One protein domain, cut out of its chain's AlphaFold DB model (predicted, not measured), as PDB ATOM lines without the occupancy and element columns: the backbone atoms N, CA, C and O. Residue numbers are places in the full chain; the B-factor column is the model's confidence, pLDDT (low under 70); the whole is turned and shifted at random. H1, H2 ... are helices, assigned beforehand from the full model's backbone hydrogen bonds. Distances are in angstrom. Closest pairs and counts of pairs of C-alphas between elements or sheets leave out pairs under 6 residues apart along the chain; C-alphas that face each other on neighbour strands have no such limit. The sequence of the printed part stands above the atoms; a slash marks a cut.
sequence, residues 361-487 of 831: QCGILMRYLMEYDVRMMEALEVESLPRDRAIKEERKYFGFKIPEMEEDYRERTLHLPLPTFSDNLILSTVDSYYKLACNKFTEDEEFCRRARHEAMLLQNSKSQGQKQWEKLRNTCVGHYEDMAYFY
ATOM      1  N   GLN A 361       9.049 -73.926 -30.617       89.25
ATOM      2  CA  GLN A 361      10.075 -73.206 -31.369       89.25
ATOM      3  C   GLN A 361      10.972 -74.149 -32.187       89.25
ATOM      4  O   GLN A 361      11.317 -73.839 -33.326       89.25
ATOM      5  N   CYS A 362      11.284 -75.330 -31.643       91.44
ATOM      6  CA  CYS A 362      12.086 -76.353 -32.310       91.44
ATOM      7  C   CYS A 362      11.323 -76.967 -33.491       91.44
ATOM      8  O   CYS A 362      11.866 -77.085 -34.588       91.44
ATOM      9  N   GLY A 363      10.044 -77.299 -33.280       91.69
ATOM     10  CA  GLY A 363       9.173 -77.848 -34.321       91.69
ATOM     11  C   GLY A 363       8.916 -76.861 -35.456       91.69
ATOM     12  O   GLY A 363       8.985 -77.250 -36.615       91.69
ATOM     13  N   ILE A 364       8.706 -75.577 -35.140       92.38
ATOM     14  CA  ILE A 364       8.554 -74.504 -36.138       92.38
ATOM     15  C   ILE A 364       9.776 -74.445 -37.056       92.38
ATOM     16  O   ILE A 364       9.636 -74.482 -38.278       92.38
ATOM     17  N   LEU A 365      10.974 -74.390 -36.470       92.06
ATOM     18  CA  LEU A 365      12.215 -74.300 -37.231       92.06
ATOM     19  C   LEU A 365      12.463 -75.555 -38.070       92.06
ATOM     20  O   LEU A 365      12.674 -75.451 -39.275       92.06
ATOM     21  N   MET A 366      12.414 -76.738 -37.454       92.62
ATOM     22  CA  MET A 366      12.708 -77.991 -38.153       92.62
ATOM     23  C   MET A 366      11.697 -78.279 -39.255       92.62
ATOM     24  O   MET A 366      12.094 -78.662 -40.353       92.62
ATOM     25  N   ARG A 367      10.405 -78.025 -39.010       93.88
ATOM     26  CA  ARG A 367       9.371 -78.206 -40.031       93.88
ATOM     27  C   ARG A 367       9.588 -77.277 -41.219       93.88
ATOM     28  O   ARG A 367       9.445 -77.713 -42.358       93.88
ATOM     29  N   TYR A 368       9.976 -76.027 -40.966       92.31
ATOM     30  CA  TYR A 368      10.307 -75.090 -42.035       92.31
ATOM     31  C   TYR A 368      11.509 -75.562 -42.858       92.31
ATOM     32  O   TYR A 368      11.436 -75.584 -44.082       92.31
ATOM     33  N   LEU A 369      12.600 -75.974 -42.204       89.25
ATOM     34  CA  LEU A 369      13.806 -76.445 -42.894       89.25
ATOM     35  C   LEU A 369      13.522 -77.681 -43.757       89.25
ATOM     36  O   LEU A 369      13.973 -77.746 -44.895       89.25
ATOM     37  N   MET A 370      12.715 -78.623 -43.263       88.44
ATOM     38  CA  MET A 370      12.316 -79.810 -44.029       88.44
ATOM     39  C   MET A 370      11.503 -79.486 -45.287       88.44
ATOM     40  O   MET A 370      11.661 -80.164 -46.297       88.44
ATOM     41  N   GLU A 371      10.604 -78.499 -45.224       88.69
ATOM     42  CA  GLU A 371       9.699 -78.175 -46.338       88.69
ATOM     43  C   GLU A 371      10.309 -77.191 -47.338       88.69
ATOM     44  O   GLU A 371      10.028 -77.278 -48.532       88.69
ATOM     45  N   TYR A 372      11.128 -76.253 -46.858       85.25
ATOM     46  CA  TYR A 372      11.532 -75.081 -47.634       85.25
ATOM     47  C   TYR A 372      13.043 -74.951 -47.830       85.25
ATOM     48  O   TYR A 372      13.457 -74.153 -48.672       85.25
ATOM     49  N   ASP A 373      13.877 -75.716 -47.114       76.75
ATOM     50  CA  ASP A 373      15.327 -75.701 -47.335       76.75
ATOM     51  C   ASP A 373      16.019 -77.047 -47.068       76.75
ATOM     52  O   ASP A 373      16.781 -77.239 -46.114       76.75
ATOM     53  N   VAL A 374      15.792 -77.981 -47.992       73.69
ATOM     54  CA  VAL A 374      16.425 -79.307 -47.990       73.69
ATOM     55  C   VAL A 374      17.959 -79.210 -48.035       73.69
ATOM     56  O   VAL A 374      18.637 -80.024 -47.421       73.69
ATOM     57  N   ARG A 375      18.529 -78.172 -48.664       71.00
ATOM     58  CA  ARG A 375      19.992 -77.981 -48.720       71.00
ATOM     59  C   ARG A 375      20.579 -77.654 -47.352       71.00
ATOM     60  O   ARG A 375      21.669 -78.114 -47.025       71.00
ATOM     61  N   MET A 376      19.873 -76.870 -46.538       72.38
ATOM     62  CA  MET A 376      20.284 -76.630 -45.154       72.38
ATOM     63  C   MET A 376      20.181 -77.909 -44.315       72.38
ATOM     64  O   MET A 376      21.052 -78.165 -43.486       72.38
ATOM     65  N   MET A 377      19.162 -78.742 -44.554       74.69
ATOM     66  CA  MET A 377      19.059 -80.065 -43.923       74.69
ATOM     67  C   MET A 377      20.243 -80.966 -44.297       74.69
ATOM     68  O   MET A 377      20.858 -81.546 -43.405       74.69
ATOM     69  N   GLU A 378      20.630 -81.006 -45.574       71.88
ATOM     70  CA  GLU A 378      21.819 -81.725 -46.059       71.88
ATOM     71  C   GLU A 378      23.116 -81.162 -45.449       71.88
ATOM     72  O   GLU A 378      23.976 -81.912 -44.988       71.88
ATOM     73  N   ALA A 379      23.264 -79.837 -45.359       68.38
ATOM     74  CA  ALA A 379      24.425 -79.205 -44.724       68.38
ATOM     75  C   ALA A 379      24.536 -79.558 -43.228       68.38
ATOM     76  O   ALA A 379      25.633 -79.760 -42.699       68.38
ATOM     77  N   LEU A 380      23.395 -79.687 -42.546       69.38
ATOM     78  CA  LEU A 380      23.326 -80.167 -41.168       69.38
ATOM     79  C   LEU A 380      23.594 -81.672 -41.047       69.38
ATOM     80  O   LEU A 380      23.849 -82.120 -39.934       69.38
ATOM     81  N   GLU A 381      23.670 -82.449 -42.127       62.84
ATOM     82  CA  GLU A 381      24.116 -83.852 -42.088       62.84
ATOM     83  C   GLU A 381      25.644 -83.989 -42.157       62.84
ATOM     84  O   GLU A 381      26.216 -84.772 -41.401       62.84
ATOM     85  N   VAL A 382      26.337 -83.172 -42.959       57.19
ATOM     86  CA  VAL A 382      27.795 -83.289 -43.202       57.19
ATOM     87  C   VAL A 382      28.623 -83.035 -41.937       57.19
ATOM     88  O   VAL A 382      28.569 -81.930 -41.400       57.19
ATOM     89  N   GLU A 383      29.396 -84.012 -41.441       51.09
ATOM     90  CA  GLU A 383      30.298 -83.841 -40.282       51.09
ATOM     91  C   GLU A 383      31.110 -82.537 -40.377       51.09
ATOM     92  O   GLU A 383      31.577 -82.148 -41.447       51.09
ATOM     93  N   SER A 384      31.224 -81.825 -39.250       51.34
ATOM     94  CA  SER A 384      31.840 -80.496 -39.173       51.34
ATOM     95  C   SER A 384      33.189 -80.442 -39.893       51.34
ATOM     96  O   SER A 384      34.025 -81.326 -39.703       51.34
ATOM     97  N   LEU A 385      33.437 -79.361 -40.643       46.97
ATOM     98  CA  LEU A 385      34.781 -79.028 -41.116       46.97
ATOM     99  C   LEU A 385      35.759 -79.107 -39.928       46.97
ATOM    100  O   LEU A 385      35.467 -78.518 -38.883       46.97
ATOM    101  N   PRO A 386      36.904 -79.803 -40.056       47.44
ATOM    102  CA  PRO A 386      37.888 -79.879 -38.985       47.44
ATOM    103  C   PRO A 386      38.235 -78.475 -38.489       47.44
ATOM    104  O   PRO A 386      38.461 -77.576 -39.307       47.44
ATOM    105  N   ARG A 387      38.273 -78.289 -37.163       43.69
ATOM    106  CA  ARG A 387      38.480 -76.995 -36.479       43.69
ATOM    107  C   ARG A 387      39.650 -76.201 -37.083       43.69
ATOM    108  O   ARG A 387      39.558 -74.991 -37.271       43.69
ATOM    109  N   ASP A 388      40.695 -76.902 -37.517       42.00
ATOM    110  CA  ASP A 388      41.896 -76.338 -38.144       42.00
ATOM    111  C   ASP A 388      41.650 -75.675 -39.509       42.00
ATOM    112  O   ASP A 388      42.327 -74.710 -39.875       42.00
ATOM    113  N   ARG A 389      40.665 -76.158 -40.273       40.56
ATOM    114  CA  ARG A 389      40.284 -75.601 -41.579       40.56
ATOM    115  C   ARG A 389      39.457 -74.325 -41.411       40.56
ATOM    116  O   ARG A 389      39.709 -73.358 -42.126       40.56
ATOM    117  N   ALA A 390      38.572 -74.284 -40.412       47.12
ATOM    118  CA  ALA A 390      37.823 -73.080 -40.032       47.12
ATOM    119  C   ALA A 390      38.757 -71.970 -39.509       47.12
ATOM    120  O   ALA A 390      38.655 -70.821 -39.940       47.12
ATOM    121  N   ILE A 391      39.748 -72.329 -38.682       45.75
ATOM    122  CA  ILE A 391      40.786 -71.406 -38.191       45.75
ATOM    123  C   ILE A 391      41.629 -70.837 -39.352       45.75
ATOM    124  O   ILE A 391      41.989 -69.657 -39.340       45.75
ATOM    125  N   LYS A 392      41.945 -71.639 -40.381       42.88
ATOM    126  CA  LYS A 392      42.704 -71.187 -41.567       42.88
ATOM    127  C   LYS A 392      41.947 -70.167 -42.420       42.88
ATOM    128  O   LYS A 392      42.570 -69.225 -42.909       42.88
ATOM    129  N   GLU A 393      40.637 -70.323 -42.597       43.59
ATOM    130  CA  GLU A 393      39.832 -69.352 -43.350       43.59
ATOM    131  C   GLU A 393      39.564 -68.071 -42.548       43.59
ATOM    132  O   GLU A 393      39.632 -66.971 -43.102       43.59
ATOM    133  N   GLU A 394      39.395 -68.183 -41.229       41.38
ATOM    134  CA  GLU A 394      39.248 -67.041 -40.319       41.38
ATOM    135  C   GLU A 394      40.503 -66.143 -40.308       41.38
ATOM    136  O   GLU A 394      40.402 -64.914 -40.398       41.38
ATOM    137  N   ARG A 395      41.705 -66.741 -40.328       42.28
ATOM    138  CA  ARG A 395      42.994 -66.024 -40.450       42.28
ATOM    139  C   ARG A 395      43.117 -65.214 -41.743       42.28
ATOM    140  O   ARG A 395      43.797 -64.191 -41.760       42.28
ATOM    141  N   LYS A 396      42.445 -65.639 -42.815       41.00
ATOM    142  CA  LYS A 396      42.475 -64.971 -44.125       41.00
ATOM    143  C   LYS A 396      41.598 -63.710 -44.160       41.00
ATOM    144  O   LYS A 396      41.855 -62.822 -44.966       41.00
ATOM    145  N   TYR A 397      40.599 -63.609 -43.278       37.81
ATOM    146  CA  TYR A 397      39.589 -62.541 -43.297       37.81
ATOM    147  C   TYR A 397      39.886 -61.377 -42.331       37.81
ATOM    148  O   TYR A 397      39.432 -60.252 -42.560       37.81
ATOM    149  N   PHE A 398      40.665 -61.615 -41.267       34.25
ATOM    150  CA  PHE A 398      40.966 -60.602 -40.240       34.25
ATOM    151  C   PHE A 398      42.261 -59.799 -40.453       34.25
ATOM    152  O   PHE A 398      42.509 -58.872 -39.690       34.25
ATOM    153  N   GLY A 399      43.057 -60.074 -41.491       36.62
ATOM    154  CA  GLY A 399      44.138 -59.175 -41.929       36.62
ATOM    155  C   GLY A 399      45.314 -58.979 -40.958       36.62
ATOM    156  O   GLY A 399      46.154 -58.119 -41.206       36.62
ATOM    157  N   PHE A 400      45.419 -59.761 -39.881       33.53
ATOM    158  CA  PHE A 400      46.571 -59.726 -38.978       33.53
ATOM    159  C   PHE A 400      47.589 -60.807 -39.369       33.53
ATOM    160  O   PHE A 400      47.283 -61.998 -39.322       33.53
ATOM    161  N   LYS A 401      48.820 -60.405 -39.717       33.91
ATOM    162  CA  LYS A 401      49.983 -61.303 -39.670       33.91
ATOM    163  C   LYS A 401      50.349 -61.495 -38.199       33.91
ATOM    164  O   LYS A 401      50.812 -60.556 -37.563       33.91
ATOM    165  N   ILE A 402      50.113 -62.687 -37.659       37.22
ATOM    166  CA  ILE A 402      50.633 -63.061 -36.340       37.22
ATOM    167  C   ILE A 402      52.101 -63.470 -36.551       37.22
ATOM    168  O   ILE A 402      52.340 -64.319 -37.413       37.22
ATOM    169  N   PRO A 403      53.074 -62.882 -35.831       36.25
ATOM    170  CA  PRO A 403      54.454 -63.357 -35.846       36.25
ATOM    171  C   PRO A 403      54.508 -64.838 -35.456       36.25
ATOM    172  O   PRO A 403      53.749 -65.280 -34.592       36.25
ATOM    173  N   GLU A 404      55.388 -65.618 -36.081       36.16
ATOM    174  CA  GLU A 404      55.635 -66.996 -35.659       36.16
ATOM    175  C   GLU A 404      56.221 -66.981 -34.242       36.16
ATOM    176  O   GLU A 404      57.383 -66.653 -34.039       36.16
ATOM    177  N   MET A 405      55.377 -67.261 -33.249       44.31
ATOM    178  CA  MET A 405      55.776 -67.390 -31.849       44.31
ATOM    179  C   MET A 405      55.897 -68.862 -31.454       44.31
ATOM    180  O   MET A 405      55.105 -69.689 -31.926       44.31
ATOM    181  N   GLU A 406      56.876 -69.138 -30.585       38.59
ATOM    182  CA  GLU A 406      57.195 -70.447 -30.003       38.59
ATOM    183  C   GLU A 406      55.964 -71.128 -29.379       38.59
ATOM    184  O   GLU A 406      55.083 -70.483 -28.797       38.59
ATOM    185  N   GLU A 407      55.898 -72.454 -29.533       37.50
ATOM    186  CA  GLU A 407      54.733 -73.297 -29.231       37.50
ATOM    187  C   GLU A 407      54.219 -73.178 -27.790       37.50
ATOM    188  O   GLU A 407      53.005 -73.168 -27.586       37.50
ATOM    189  N   ASP A 408      55.101 -72.954 -26.815       37.12
ATOM    190  CA  ASP A 408      54.765 -72.899 -25.380       37.12
ATOM    191  C   ASP A 408      53.850 -71.698 -25.018       37.12
ATOM    192  O   ASP A 408      53.104 -71.706 -24.034       37.12
ATOM    193  N   TYR A 409      53.817 -70.654 -25.863       38.25
ATOM    194  CA  TYR A 409      52.956 -69.475 -25.671       38.25
ATOM    195  C   TYR A 409      51.586 -69.582 -26.363       38.25
ATOM    196  O   TYR A 409      50.633 -68.894 -25.962       38.25
ATOM    197  N   ARG A 410      51.448 -70.462 -27.370       40.69
ATOM    198  CA  ARG A 410      50.148 -70.772 -28.001       40.69
ATOM    199  C   ARG A 410      49.205 -71.434 -26.998       40.69
ATOM    200  O   ARG A 410      48.012 -71.122 -27.013       40.69
ATOM    201  N   GLU A 411      49.759 -72.228 -26.082       39.25
ATOM    202  CA  GLU A 411      48.991 -73.007 -25.113       39.25
ATOM    203  C   GLU A 411      48.292 -72.171 -24.030       39.25
ATOM    204  O   GLU A 411      47.182 -72.496 -23.607       39.25
ATOM    205  N   ARG A 412      48.876 -71.039 -23.611       38.59
ATOM    206  CA  ARG A 412      48.361 -70.273 -22.454       38.59
ATOM    207  C   ARG A 412      47.469 -69.081 -22.796       38.59
ATOM    208  O   ARG A 412      46.730 -68.622 -21.928       38.59
ATOM    209  N   THR A 413      47.514 -68.563 -24.028       38.84
ATOM    210  CA  THR A 413      46.887 -67.257 -24.342       38.84
ATOM    211  C   THR A 413      45.989 -67.254 -25.584       38.84
ATOM    212  O   THR A 413      45.150 -66.363 -25.715       38.84
ATOM    213  N   LEU A 414      46.119 -68.238 -26.484       39.12
ATOM    214  CA  LEU A 414      45.435 -68.262 -27.789       39.12
ATOM    215  C   LEU A 414      44.427 -69.410 -27.974       39.12
ATOM    216  O   LEU A 414      43.717 -69.421 -28.976       39.12
ATOM    217  N   HIS A 415      44.299 -70.335 -27.018       39.16
ATOM    218  CA  HIS A 415      43.329 -71.439 -27.091       39.16
ATOM    219  C   HIS A 415      41.888 -71.079 -26.732       39.16
ATOM    220  O   HIS A 415      41.042 -71.963 -26.670       39.16
ATOM    221  N   LEU A 416      41.580 -69.809 -26.490       44.50
ATOM    222  CA  LEU A 416      40.226 -69.381 -26.155       44.50
ATOM    223  C   LEU A 416      39.469 -69.262 -27.485       44.50
ATOM    224  O   LEU A 416      39.720 -68.289 -28.203       44.50
ATOM    225  N   PRO A 417      38.611 -70.228 -27.872       42.12
ATOM    226  CA  PRO A 417      37.925 -70.141 -29.145       42.12
ATOM    227  C   PRO A 417      36.988 -68.941 -29.042       42.12
ATOM    228  O   PRO A 417      36.072 -68.912 -28.224       42.12
ATOM    229  N   LEU A 418      37.220 -67.915 -29.859       48.28
ATOM    230  CA  LEU A 418      36.082 -67.123 -30.295       48.28
ATOM    231  C   LEU A 418      35.156 -68.099 -31.025       48.28
ATOM    232  O   LEU A 418      35.673 -68.993 -31.705       48.28
ATOM    233  N   PRO A 419      33.828 -67.949 -30.916       52.00
ATOM    234  CA  PRO A 419      32.958 -68.836 -31.651       52.00
ATOM    235  C   PRO A 419      33.339 -68.749 -33.120       52.00
ATOM    236  O   PRO A 419      33.488 -67.636 -33.650       52.00
ATOM    237  N   THR A 420      33.589 -69.905 -33.736       50.94
ATOM    238  CA  THR A 420      34.225 -69.924 -35.049       50.94
ATOM    239  C   THR A 420      33.371 -69.130 -36.029       50.94
ATOM    240  O   THR A 420      32.147 -69.018 -35.887       50.94
ATOM    241  N   PHE A 421      34.009 -68.512 -37.020       47.47
ATOM    242  CA  PHE A 421      33.273 -67.763 -38.037       47.47
ATOM    243  C   PHE A 421      32.184 -68.627 -38.704       47.47
ATOM    244  O   PHE A 421      31.090 -68.126 -38.962       47.47
ATOM    245  N   SER A 422      32.440 -69.929 -38.888       55.94
ATOM    246  CA  SER A 422      31.447 -70.897 -39.361       55.94
ATOM    247  C   SER A 422      30.251 -71.032 -38.422       55.94
ATOM    248  O   SER A 422      29.123 -70.947 -38.896       55.94
ATOM    249  N   ASP A 423      30.461 -71.159 -37.108       62.00
ATOM    250  CA  ASP A 423      29.354 -71.300 -36.149       62.00
ATOM    251  C   ASP A 423      28.498 -70.031 -36.107       62.00
ATOM    252  O   ASP A 423      27.273 -70.094 -36.128       62.00
ATOM    253  N   ASN A 424      29.136 -68.859 -36.129       61.22
ATOM    254  CA  ASN A 424      28.435 -67.576 -36.202       61.22
ATOM    255  C   ASN A 424      27.616 -67.424 -37.483       61.22
ATOM    256  O   ASN A 424      26.484 -66.938 -37.444       61.22
ATOM    257  N   LEU A 425      28.183 -67.829 -38.621       63.66
ATOM    258  CA  LEU A 425      27.488 -67.781 -39.900       63.66
ATOM    259  C   LEU A 425      26.279 -68.719 -39.883       63.66
ATOM    260  O   LEU A 425      25.180 -68.281 -40.230       63.66
ATOM    261  N   ILE A 426      26.455 -69.955 -39.403       68.88
ATOM    262  CA  ILE A 426      25.372 -70.930 -39.223       68.88
ATOM    263  C   ILE A 426      24.282 -70.336 -38.331       68.88
ATOM    264  O   ILE A 426      23.121 -70.333 -38.720       68.88
ATOM    265  N   LEU A 427      24.629 -69.745 -37.189       71.00
ATOM    266  CA  LEU A 427      23.657 -69.155 -36.266       71.00
ATOM    267  C   LEU A 427      22.906 -67.966 -36.860       71.00
ATOM    268  O   LEU A 427      21.693 -67.880 -36.707       71.00
ATOM    269  N   SER A 428      23.598 -67.064 -37.557       71.94
ATOM    270  CA  SER A 428      22.949 -65.927 -38.227       71.94
ATOM    271  C   SER A 428      21.980 -66.381 -39.324       71.94
ATOM    272  O   SER A 428      20.908 -65.798 -39.517       71.94
ATOM    273  N   THR A 429      22.343 -67.467 -40.005       76.12
ATOM    274  CA  THR A 429      21.541 -68.105 -41.043       76.12
ATOM    275  C   THR A 429      20.311 -68.763 -40.418       76.12
ATOM    276  O   THR A 429      19.186 -68.465 -40.813       76.12
ATOM    277  N   VAL A 430      20.496 -69.563 -39.366       80.38
ATOM    278  CA  VAL A 430      19.416 -70.239 -38.633       80.38
ATOM    279  C   VAL A 430      18.456 -69.237 -37.986       80.38
ATOM    280  O   VAL A 430      17.249 -69.416 -38.096       80.38
ATOM    281  N   ASP A 431      18.950 -68.150 -37.391       82.62
ATOM    282  CA  ASP A 431      18.117 -67.081 -36.814       82.62
ATOM    283  C   ASP A 431      17.232 -66.405 -37.877       82.62
ATOM    284  O   ASP A 431      16.090 -66.019 -37.612       82.62
ATOM    285  N   SER A 432      17.737 -66.289 -39.109       83.81
ATOM    286  CA  SER A 432      16.970 -65.768 -40.244       83.81
ATOM    287  C   SER A 432      15.880 -66.751 -40.678       83.81
ATOM    288  O   SER A 432      14.723 -66.348 -40.819       83.81
ATOM    289  N   TYR A 433      16.210 -68.043 -40.797       85.69
ATOM    290  CA  TYR A 433      15.224 -69.097 -41.065       85.69
ATOM    291  C   TYR A 433      14.164 -69.193 -39.971       85.69
ATOM    292  O   TYR A 433      12.985 -69.332 -40.279       85.69
ATOM    293  N   TYR A 434      14.547 -69.044 -38.705       87.50
ATOM    294  CA  TYR A 434      13.617 -69.060 -37.582       87.50
ATOM    295  C   TYR A 434      12.553 -67.959 -37.700       87.50
ATOM    296  O   TYR A 434      11.372 -68.206 -37.457       87.50
ATOM    297  N   LYS A 435      12.938 -66.746 -38.117       87.12
ATOM    298  CA  LYS A 435      11.985 -65.641 -38.337       87.12
ATOM    299  C   LYS A 435      11.038 -65.925 -39.497       87.12
ATOM    300  O   LYS A 435       9.840 -65.698 -39.356       87.12
ATOM    301  N   LEU A 436      11.559 -66.449 -40.609       88.94
ATOM    302  CA  LEU A 436      10.732 -66.865 -41.747       88.94
ATOM    303  C   LEU A 436       9.740 -67.958 -41.333       88.94
ATOM    304  O   LEU A 436       8.553 -67.862 -41.642       88.94
ATOM    305  N   ALA A 437      10.204 -68.935 -40.556       90.00
ATOM    306  CA  ALA A 437       9.380 -70.002 -40.011       90.00
ATOM    307  C   ALA A 437       8.284 -69.475 -39.074       90.00
ATOM    308  O   ALA A 437       7.150 -69.938 -39.153       90.00
ATOM    309  N   CYS A 438       8.577 -68.480 -38.231       89.81
ATOM    310  CA  CYS A 438       7.577 -67.844 -37.364       89.81
ATOM    311  C   CYS A 438       6.512 -67.069 -38.153       89.81
ATOM    312  O   CYS A 438       5.329 -67.150 -37.821       89.81
ATOM    313  N   ASN A 439       6.911 -66.345 -39.203       91.69
ATOM    314  CA  ASN A 439       5.959 -65.660 -40.082       91.69
ATOM    315  C   ASN A 439       5.041 -66.686 -40.754       91.69
ATOM    316  O   ASN A 439       3.821 -66.588 -40.652       91.69
ATOM    317  N   LYS A 440       5.627 -67.747 -41.320       91.31
ATOM    318  CA  LYS A 440       4.882 -68.843 -41.945       91.31
ATOM    319  C   LYS A 440       3.940 -69.542 -40.961       91.31
ATOM    320  O   LYS A 440       2.801 -69.819 -41.306       91.31
ATOM    321  N   PHE A 441       4.381 -69.764 -39.724       91.94
ATOM    322  CA  PHE A 441       3.560 -70.317 -38.641       91.94
ATOM    323  C   PHE A 441       2.335 -69.464 -38.305       91.94
ATOM    324  O   PHE A 441       1.308 -70.006 -37.908       91.94
ATOM    325  N   THR A 442       2.444 -68.145 -38.458       91.19
ATOM    326  CA  THR A 442       1.345 -67.211 -38.189       91.19
ATOM    327  C   THR A 442       0.375 -67.129 -39.369       91.19
ATOM    328  O   THR A 442      -0.829 -67.007 -39.165       91.19
ATOM    329  N   GLU A 443       0.887 -67.203 -40.598       93.31
ATOM    330  CA  GLU A 443       0.110 -67.017 -41.830       93.31
ATOM    331  C   GLU A 443      -0.557 -68.301 -42.350       93.31
ATOM    332  O   GLU A 443      -1.585 -68.231 -43.018       93.31
ATOM    333  N   ASP A 444       0.022 -69.472 -42.077       93.75
ATOM    334  CA  ASP A 444      -0.384 -70.756 -42.654       93.75
ATOM    335  C   ASP A 444      -0.828 -71.734 -41.555       93.75
ATOM    336  O   ASP A 444      -0.021 -72.313 -40.821       93.75
ATOM    337  N   GLU A 445      -2.146 -71.924 -41.443       92.50
ATOM    338  CA  GLU A 445      -2.750 -72.790 -40.425       92.50
ATOM    339  C   GLU A 445      -2.367 -74.269 -40.614       92.50
ATOM    340  O   GLU A 445      -2.223 -75.016 -39.640       92.50
ATOM    341  N   GLU A 446      -2.152 -74.705 -41.856       93.19
ATOM    342  CA  GLU A 446      -1.757 -76.082 -42.146       93.19
ATOM    343  C   GLU A 446      -0.305 -76.322 -41.722       93.19
ATOM    344  O   GLU A 446      -0.007 -77.301 -41.026       93.19
ATOM    345  N   PHE A 447       0.586 -75.383 -42.048       94.19
ATOM    346  CA  PHE A 447       1.961 -75.384 -41.556       94.19
ATOM    347  C   PHE A 447       2.007 -75.330 -40.024       94.19
ATOM    348  O   PHE A 447       2.774 -76.072 -39.412       94.19
ATOM    349  N   CYS A 448       1.151 -74.530 -39.381       92.69
ATOM    350  CA  CYS A 448       1.041 -74.461 -37.922       92.69
ATOM    351  C   CYS A 448       0.743 -75.834 -37.295       92.69
ATOM    352  O   CYS A 448       1.445 -76.261 -36.369       92.69
ATOM    353  N   ARG A 449      -0.232 -76.580 -37.832       90.81
ATOM    354  CA  ARG A 449      -0.544 -77.945 -37.364       90.81
ATOM    355  C   ARG A 449       0.632 -78.898 -37.570       90.81
ATOM    356  O   ARG A 449       0.984 -79.635 -36.646       90.81
ATOM    357  N   ARG A 450       1.280 -78.861 -38.741       93.50
ATOM    358  CA  ARG A 450       2.459 -79.699 -39.028       93.50
ATOM    359  C   ARG A 450       3.640 -79.363 -38.115       93.50
ATOM    360  O   ARG A 450       4.291 -80.278 -37.626       93.50
ATOM    361  N   ALA A 451       3.880 -78.088 -37.817       93.12
ATOM    362  CA  ALA A 451       4.939 -77.641 -36.911       93.12
ATOM    363  C   ALA A 451       4.694 -78.061 -35.451       93.12
ATOM    364  O   ALA A 451       5.630 -78.483 -34.770       93.12
ATOM    365  N   ARG A 452       3.444 -78.009 -34.964       90.94
ATOM    366  CA  ARG A 452       3.080 -78.536 -33.631       90.94
ATOM    367  C   ARG A 452       3.292 -80.045 -33.540       90.94
ATOM    368  O   ARG A 452       3.828 -80.530 -32.545       90.94
ATOM    369  N   HIS A 453       2.906 -80.775 -34.585       91.62
ATOM    370  CA  HIS A 453       3.150 -82.211 -34.673       91.62
ATOM    371  C   HIS A 453       4.653 -82.527 -34.728       91.62
ATOM    372  O   HIS A 453       5.116 -83.425 -34.032       91.62
ATOM    373  N   GLU A 454       5.434 -81.748 -35.479       93.69
ATOM    374  CA  GLU A 454       6.893 -81.882 -35.539       93.69
ATOM    375  C   GLU A 454       7.546 -81.653 -34.169       93.69
ATOM    376  O   GLU A 454       8.419 -82.420 -33.768       93.69
ATOM    377  N   ALA A 455       7.082 -80.658 -33.405       91.88
ATOM    378  CA  ALA A 455       7.544 -80.439 -32.035       91.88
ATOM    379  C   ALA A 455       7.318 -81.687 -31.164       91.88
ATOM    380  O   ALA A 455       8.240 -82.135 -30.487       91.88
ATOM    381  N   MET A 456       6.131 -82.300 -31.235       91.31
ATOM    382  CA  MET A 456       5.827 -83.552 -30.527       91.31
ATOM    383  C   MET A 456       6.769 -84.692 -30.942       91.31
ATOM    384  O   MET A 456       7.260 -85.439 -30.090       91.31
ATOM    385  N   LEU A 457       7.038 -84.835 -32.244       92.44
ATOM    386  CA  LEU A 457       7.935 -85.868 -32.765       92.44
ATOM    387  C   LEU A 457       9.371 -85.673 -32.272       92.44
ATOM    388  O   LEU A 457       9.989 -86.647 -31.842       92.44
ATOM    389  N   LEU A 458       9.885 -84.440 -32.278       91.38
ATOM    390  CA  LEU A 458      11.215 -84.106 -31.751       91.38
ATOM    391  C   LEU A 458      11.327 -84.410 -30.253       91.38
ATOM    392  O   LEU A 458      12.293 -85.037 -29.822       91.38
ATOM    393  N   GLN A 459      10.315 -84.039 -29.461       89.44
ATOM    394  CA  GLN A 459      10.288 -84.311 -28.017       89.44
ATOM    395  C   GLN A 459      10.325 -85.813 -27.685       89.44
ATOM    396  O   GLN A 459      10.777 -86.207 -26.609       89.44
ATOM    397  N   ASN A 460       9.852 -86.653 -28.607       88.19
ATOM    398  CA  ASN A 460       9.816 -88.107 -28.469       88.19
ATOM    399  C   ASN A 460      10.917 -88.829 -29.259       88.19
ATOM    400  O   ASN A 460      10.872 -90.057 -29.348       88.19
ATOM    401  N   SER A 461      11.870 -88.098 -29.847       89.25
ATOM    402  CA  SER A 461      12.938 -88.652 -30.693       89.25
ATOM    403  C   SER A 461      12.427 -89.479 -31.885       89.25
ATOM    404  O   SER A 461      13.032 -90.477 -32.270       89.25
ATOM    405  N   LYS A 462      11.292 -89.076 -32.468       92.12
ATOM    406  CA  LYS A 462      10.619 -89.735 -33.608       92.12
ATOM    407  C   LYS A 462      10.603 -88.891 -34.885       92.12
ATOM    408  O   LYS A 462      10.023 -89.309 -35.883       92.12
ATOM    409  N   SER A 463      11.191 -87.697 -34.851       91.62
ATOM    410  CA  SER A 463      11.293 -86.825 -36.021       91.62
ATOM    411  C   SER A 463      12.210 -87.433 -37.085       91.62
ATOM    412  O   SER A 463      13.251 -88.007 -36.767       91.62
ATOM    413  N   GLN A 464      11.871 -87.240 -38.362       89.38
ATOM    414  CA  GLN A 464      12.781 -87.557 -39.469       89.38
ATOM    415  C   GLN A 464      14.045 -86.680 -39.443       89.38
ATOM    416  O   GLN A 464      15.100 -87.113 -39.896       89.38
ATOM    417  N   GLY A 465      13.954 -85.475 -38.871       87.69
ATOM    418  CA  GLY A 465      15.054 -84.521 -38.732       87.69
ATOM    419  C   GLY A 465      15.773 -84.589 -37.389       87.69
ATOM    420  O   GLY A 465      16.453 -83.632 -37.022       87.69
ATOM    421  N   GLN A 466      15.602 -85.672 -36.621       90.12
ATOM    422  CA  GLN A 466      16.144 -85.783 -35.264       90.12
ATOM    423  C   GLN A 466      17.665 -85.568 -35.224       90.12
ATOM    424  O   GLN A 466      18.162 -84.827 -34.378       90.12
ATOM    425  N   LYS A 467      18.408 -86.168 -36.164       88.31
ATOM    426  CA  LYS A 467      19.875 -86.051 -36.227       88.31
ATOM    427  C   LYS A 467      20.325 -84.619 -36.529       88.31
ATOM    428  O   LYS A 467      21.255 -84.111 -35.910       88.31
ATOM    429  N   GLN A 468      19.647 -83.964 -37.467       87.38
ATOM    430  CA  GLN A 468      19.925 -82.593 -37.885       87.38
ATOM    431  C   GLN A 468      19.601 -81.615 -36.750       87.38
ATOM    432  O   GLN A 468      20.391 -80.710 -36.484       87.38
ATOM    433  N   TRP A 469      18.498 -81.841 -36.026       89.69
ATOM    434  CA  TRP A 469      18.161 -81.084 -34.820       89.69
ATOM    435  C   TRP A 469      19.229 -81.231 -33.734       89.69
ATOM    436  O   TRP A 469      19.697 -80.230 -33.195       89.69
ATOM    437  N   GLU A 470      19.659 -82.457 -33.427       87.44
ATOM    438  CA  GLU A 470      20.687 -82.707 -32.412       87.44
ATOM    439  C   GLU A 470      22.007 -82.024 -32.753       87.44
ATOM    440  O   GLU A 470      22.630 -81.418 -31.880       87.44
ATOM    441  N   LYS A 471      22.412 -82.057 -34.024       83.38
ATOM    442  CA  LYS A 471      23.613 -81.363 -34.479       83.38
ATOM    443  C   LYS A 471      23.474 -79.850 -34.382       83.38
ATOM    444  O   LYS A 471      24.348 -79.208 -33.805       83.38
ATOM    445  N   LEU A 472      22.365 -79.290 -34.863       85.06
ATOM    446  CA  LEU A 472      22.085 -77.860 -34.744       85.06
ATOM    447  C   LEU A 472      22.100 -77.408 -33.278       85.06
ATOM    448  O   LEU A 472      22.745 -76.413 -32.940       85.06
ATOM    449  N   ARG A 473      21.427 -78.159 -32.401       85.88
ATOM    450  CA  ARG A 473      21.418 -77.930 -30.955       85.88
ATOM    451  C   ARG A 473      22.835 -77.929 -30.400       85.88
ATOM    452  O   ARG A 473      23.195 -76.984 -29.706       85.88
ATOM    453  N   ASN A 474      23.632 -78.953 -30.696       82.56
ATOM    454  CA  ASN A 474      24.989 -79.076 -30.166       82.56
ATOM    455  C   ASN A 474      25.884 -77.914 -30.634       82.56
ATOM    456  O   ASN A 474      26.629 -77.364 -29.827       82.56
ATOM    457  N   THR A 475      25.763 -77.480 -31.894       81.62
ATOM    458  CA  THR A 475      26.459 -76.288 -32.409       81.62
ATOM    459  C   THR A 475      26.031 -75.016 -31.671       81.62
ATOM    460  O   THR A 475      26.883 -74.225 -31.270       81.62
ATOM    461  N   CYS A 476      24.728 -74.821 -31.440       84.25
ATOM    462  CA  CYS A 476      24.226 -73.660 -30.699       84.25
ATOM    463  C   CYS A 476      24.709 -73.660 -29.243       84.25
ATOM    464  O   CYS A 476      25.203 -72.645 -28.762       84.25
ATOM    465  N   VAL A 477      24.599 -74.796 -28.548       82.44
ATOM    466  CA  VAL A 477      25.032 -74.936 -27.150       82.44
ATOM    467  C   VAL A 477      26.533 -74.690 -27.019       82.44
ATOM    468  O   VAL A 477      26.924 -73.888 -26.176       82.44
ATOM    469  N   GLY A 478      27.354 -75.284 -27.891       79.75
ATOM    470  CA  GLY A 478      28.801 -75.043 -27.900       79.75
ATOM    471  C   GLY A 478      29.142 -73.565 -28.099       79.75
ATOM    472  O   GLY A 478      29.958 -73.013 -27.370       79.75
ATOM    473  N   HIS A 479      28.435 -72.879 -29.002       81.44
ATOM    474  CA  HIS A 479      28.586 -71.434 -29.187       81.44
ATOM    475  C   HIS A 479      28.226 -70.623 -27.931       81.44
ATOM    476  O   HIS A 479      28.903 -69.647 -27.596       81.44
ATOM    477  N   TYR A 480      27.147 -70.993 -27.235       85.56
ATOM    478  CA  TYR A 480      26.734 -70.327 -25.999       85.56
ATOM    479  C   TYR A 480      27.767 -70.525 -24.885       85.56
ATOM    480  O   TYR A 480      28.076 -69.572 -24.168       85.56
ATOM    481  N   GLU A 481      28.333 -71.726 -24.768       82.00
ATOM    482  CA  GLU A 481      29.384 -72.057 -23.800       82.00
ATOM    483  C   GLU A 481      30.698 -71.331 -24.101       82.00
ATOM    484  O   GLU A 481      31.277 -70.734 -23.193       82.00
ATOM    485  N   ASP A 482      31.115 -71.271 -25.370       80.56
ATOM    486  CA  ASP A 482      32.278 -70.487 -25.808       80.56
ATOM    487  C   ASP A 482      32.113 -69.004 -25.442       80.56
ATOM    488  O   ASP A 482      33.043 -68.364 -24.942       80.56
ATOM    489  N   MET A 483      30.910 -68.447 -25.626       84.50
ATOM    490  CA  MET A 483      30.613 -67.068 -25.232       84.50
ATOM    491  C   MET A 483      30.609 -66.870 -23.717       84.50
ATOM    492  O   MET A 483      31.197 -65.900 -23.237       84.50
ATOM    493  N   ALA A 484      30.003 -67.773 -22.946       85.31
ATOM    494  CA  ALA A 484      30.042 -67.711 -21.485       85.31
ATOM    495  C   ALA A 484      31.491 -67.755 -20.971       85.31
ATOM    496  O   ALA A 484      31.900 -66.933 -20.148       85.31
ATOM    497  N   TYR A 485      32.313 -68.633 -21.537       83.31
ATOM    498  CA  TYR A 485      33.733 -68.723 -21.227       83.31
ATOM    499  C   TYR A 485      34.517 -67.473 -21.656       83.31
ATOM    500  O   TYR A 485      35.383 -66.988 -20.918       83.31
ATOM    501  N   PHE A 486      34.184 -66.869 -22.805       83.06
ATOM    502  CA  PHE A 486      34.765 -65.591 -23.228       83.06
ATOM    503  C   PHE A 486      34.516 -64.475 -22.194       83.06
ATOM    504  O   PHE A 486      35.392 -63.635 -21.949       83.06
ATOM    505  N   TYR A 487      33.358 -64.521 -21.537       89.50
ATOM    506  CA  TYR A 487      32.937 -63.614 -20.470       89.50
ATOM    507  C   TYR A 487      33.394 -64.017 -19.056       89.50
ATOM    508  O   TYR A 487      33.011 -63.349 -18.096       89.50
TER     509      TYR A 487
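What this domain is: This is residues 361 to 487 of the 831 residues of the protein "Arginyl-tRNA synthetase" of Theileria orientalis (UniProt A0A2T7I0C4). A long helix, H5, runs along one side of an elongated helical body; H6 folds back from its end to make a V with it, H1 packs between the two, and H7 crosses the other half of H5. H2 packs on H7, H3 sits at the first end of H5, and beyond that end residues 398 to 415, with the short H4, stick out as a free arm. The printed part has 127 residues, with seven named helices in the order H1 to H7 and no named strand: all helix. It is loose, with a radius of gyration of the C-alphas of 18.2 A, and spans 60 by 28 by 28 A, its length drawn out by the arm.

How they stand to each other: H1, residues 361 to 372, touches H6, residues 445 to 459, at a steep tilt of 63 degrees, opposite ways; their closest C-alphas, of Gly 363 and Ala 455, are 3.8 A apart. With residues 364 to 369 alone, H1 touches the hub H5, residues 421 to 443, about perpendicular at 90 degrees; the closest C-alphas, of Leu 365 and Tyr 434, are 5.4 A apart. H2, residues 374 to 381, touches H7, residues 466 to 486, at a steep tilt of 65 degrees, the same way, closest at the C-alphas of Leu 380 and Gln 468, 5.3 A. H3, residues 387 to 397, only just touches H5, with 3 pairs of C-alphas within 8 A, the closest those of Glu 394 and Phe 421 at 6.4 A. H4, residues 407 to 413, touches no helix. H5 and H6 touch only at the corner, with the C-alphas of Phe 441 and Cys 448 closest at 4.9 A. H7 touches H5 at a steep tilt of 57 degrees, opposite ways, closest at the C-alphas of Asp 423 and Thr 475, 6.9 A. The helix packing is mostly crossed, with no shallow tilt among the five touching pairs given a tilt. Every O i to N i+4 pair is within hydrogen-bond range in H1, H2, H5, H6 and H7; in H3 it is 5 of 7, and in H4 0 of 3, beside 1 of 4 O i to N i+3 pairs.

Where its parts are: H1 begins at C-alpha 361 (10.075, -73.206, -31.369) and is 16.4 A long; H2 is 10.7 A, H3 16.0 A and H4 11.0 A. H5, 33.4 A, begins at C-alpha 421 (33.273, -67.763, -38.037). H6 is 21.4 A, and H7, 30.0 A, ends at C-alpha 486 (34.765, -65.591, -23.228).

The domain as a whole: The C-alphas of Glu 406 and Glu 445, the two farthest apart, are 60.9 A apart. The printed part has no cut and no long link. Residues 379 to 426 are under 70 in pLDDT.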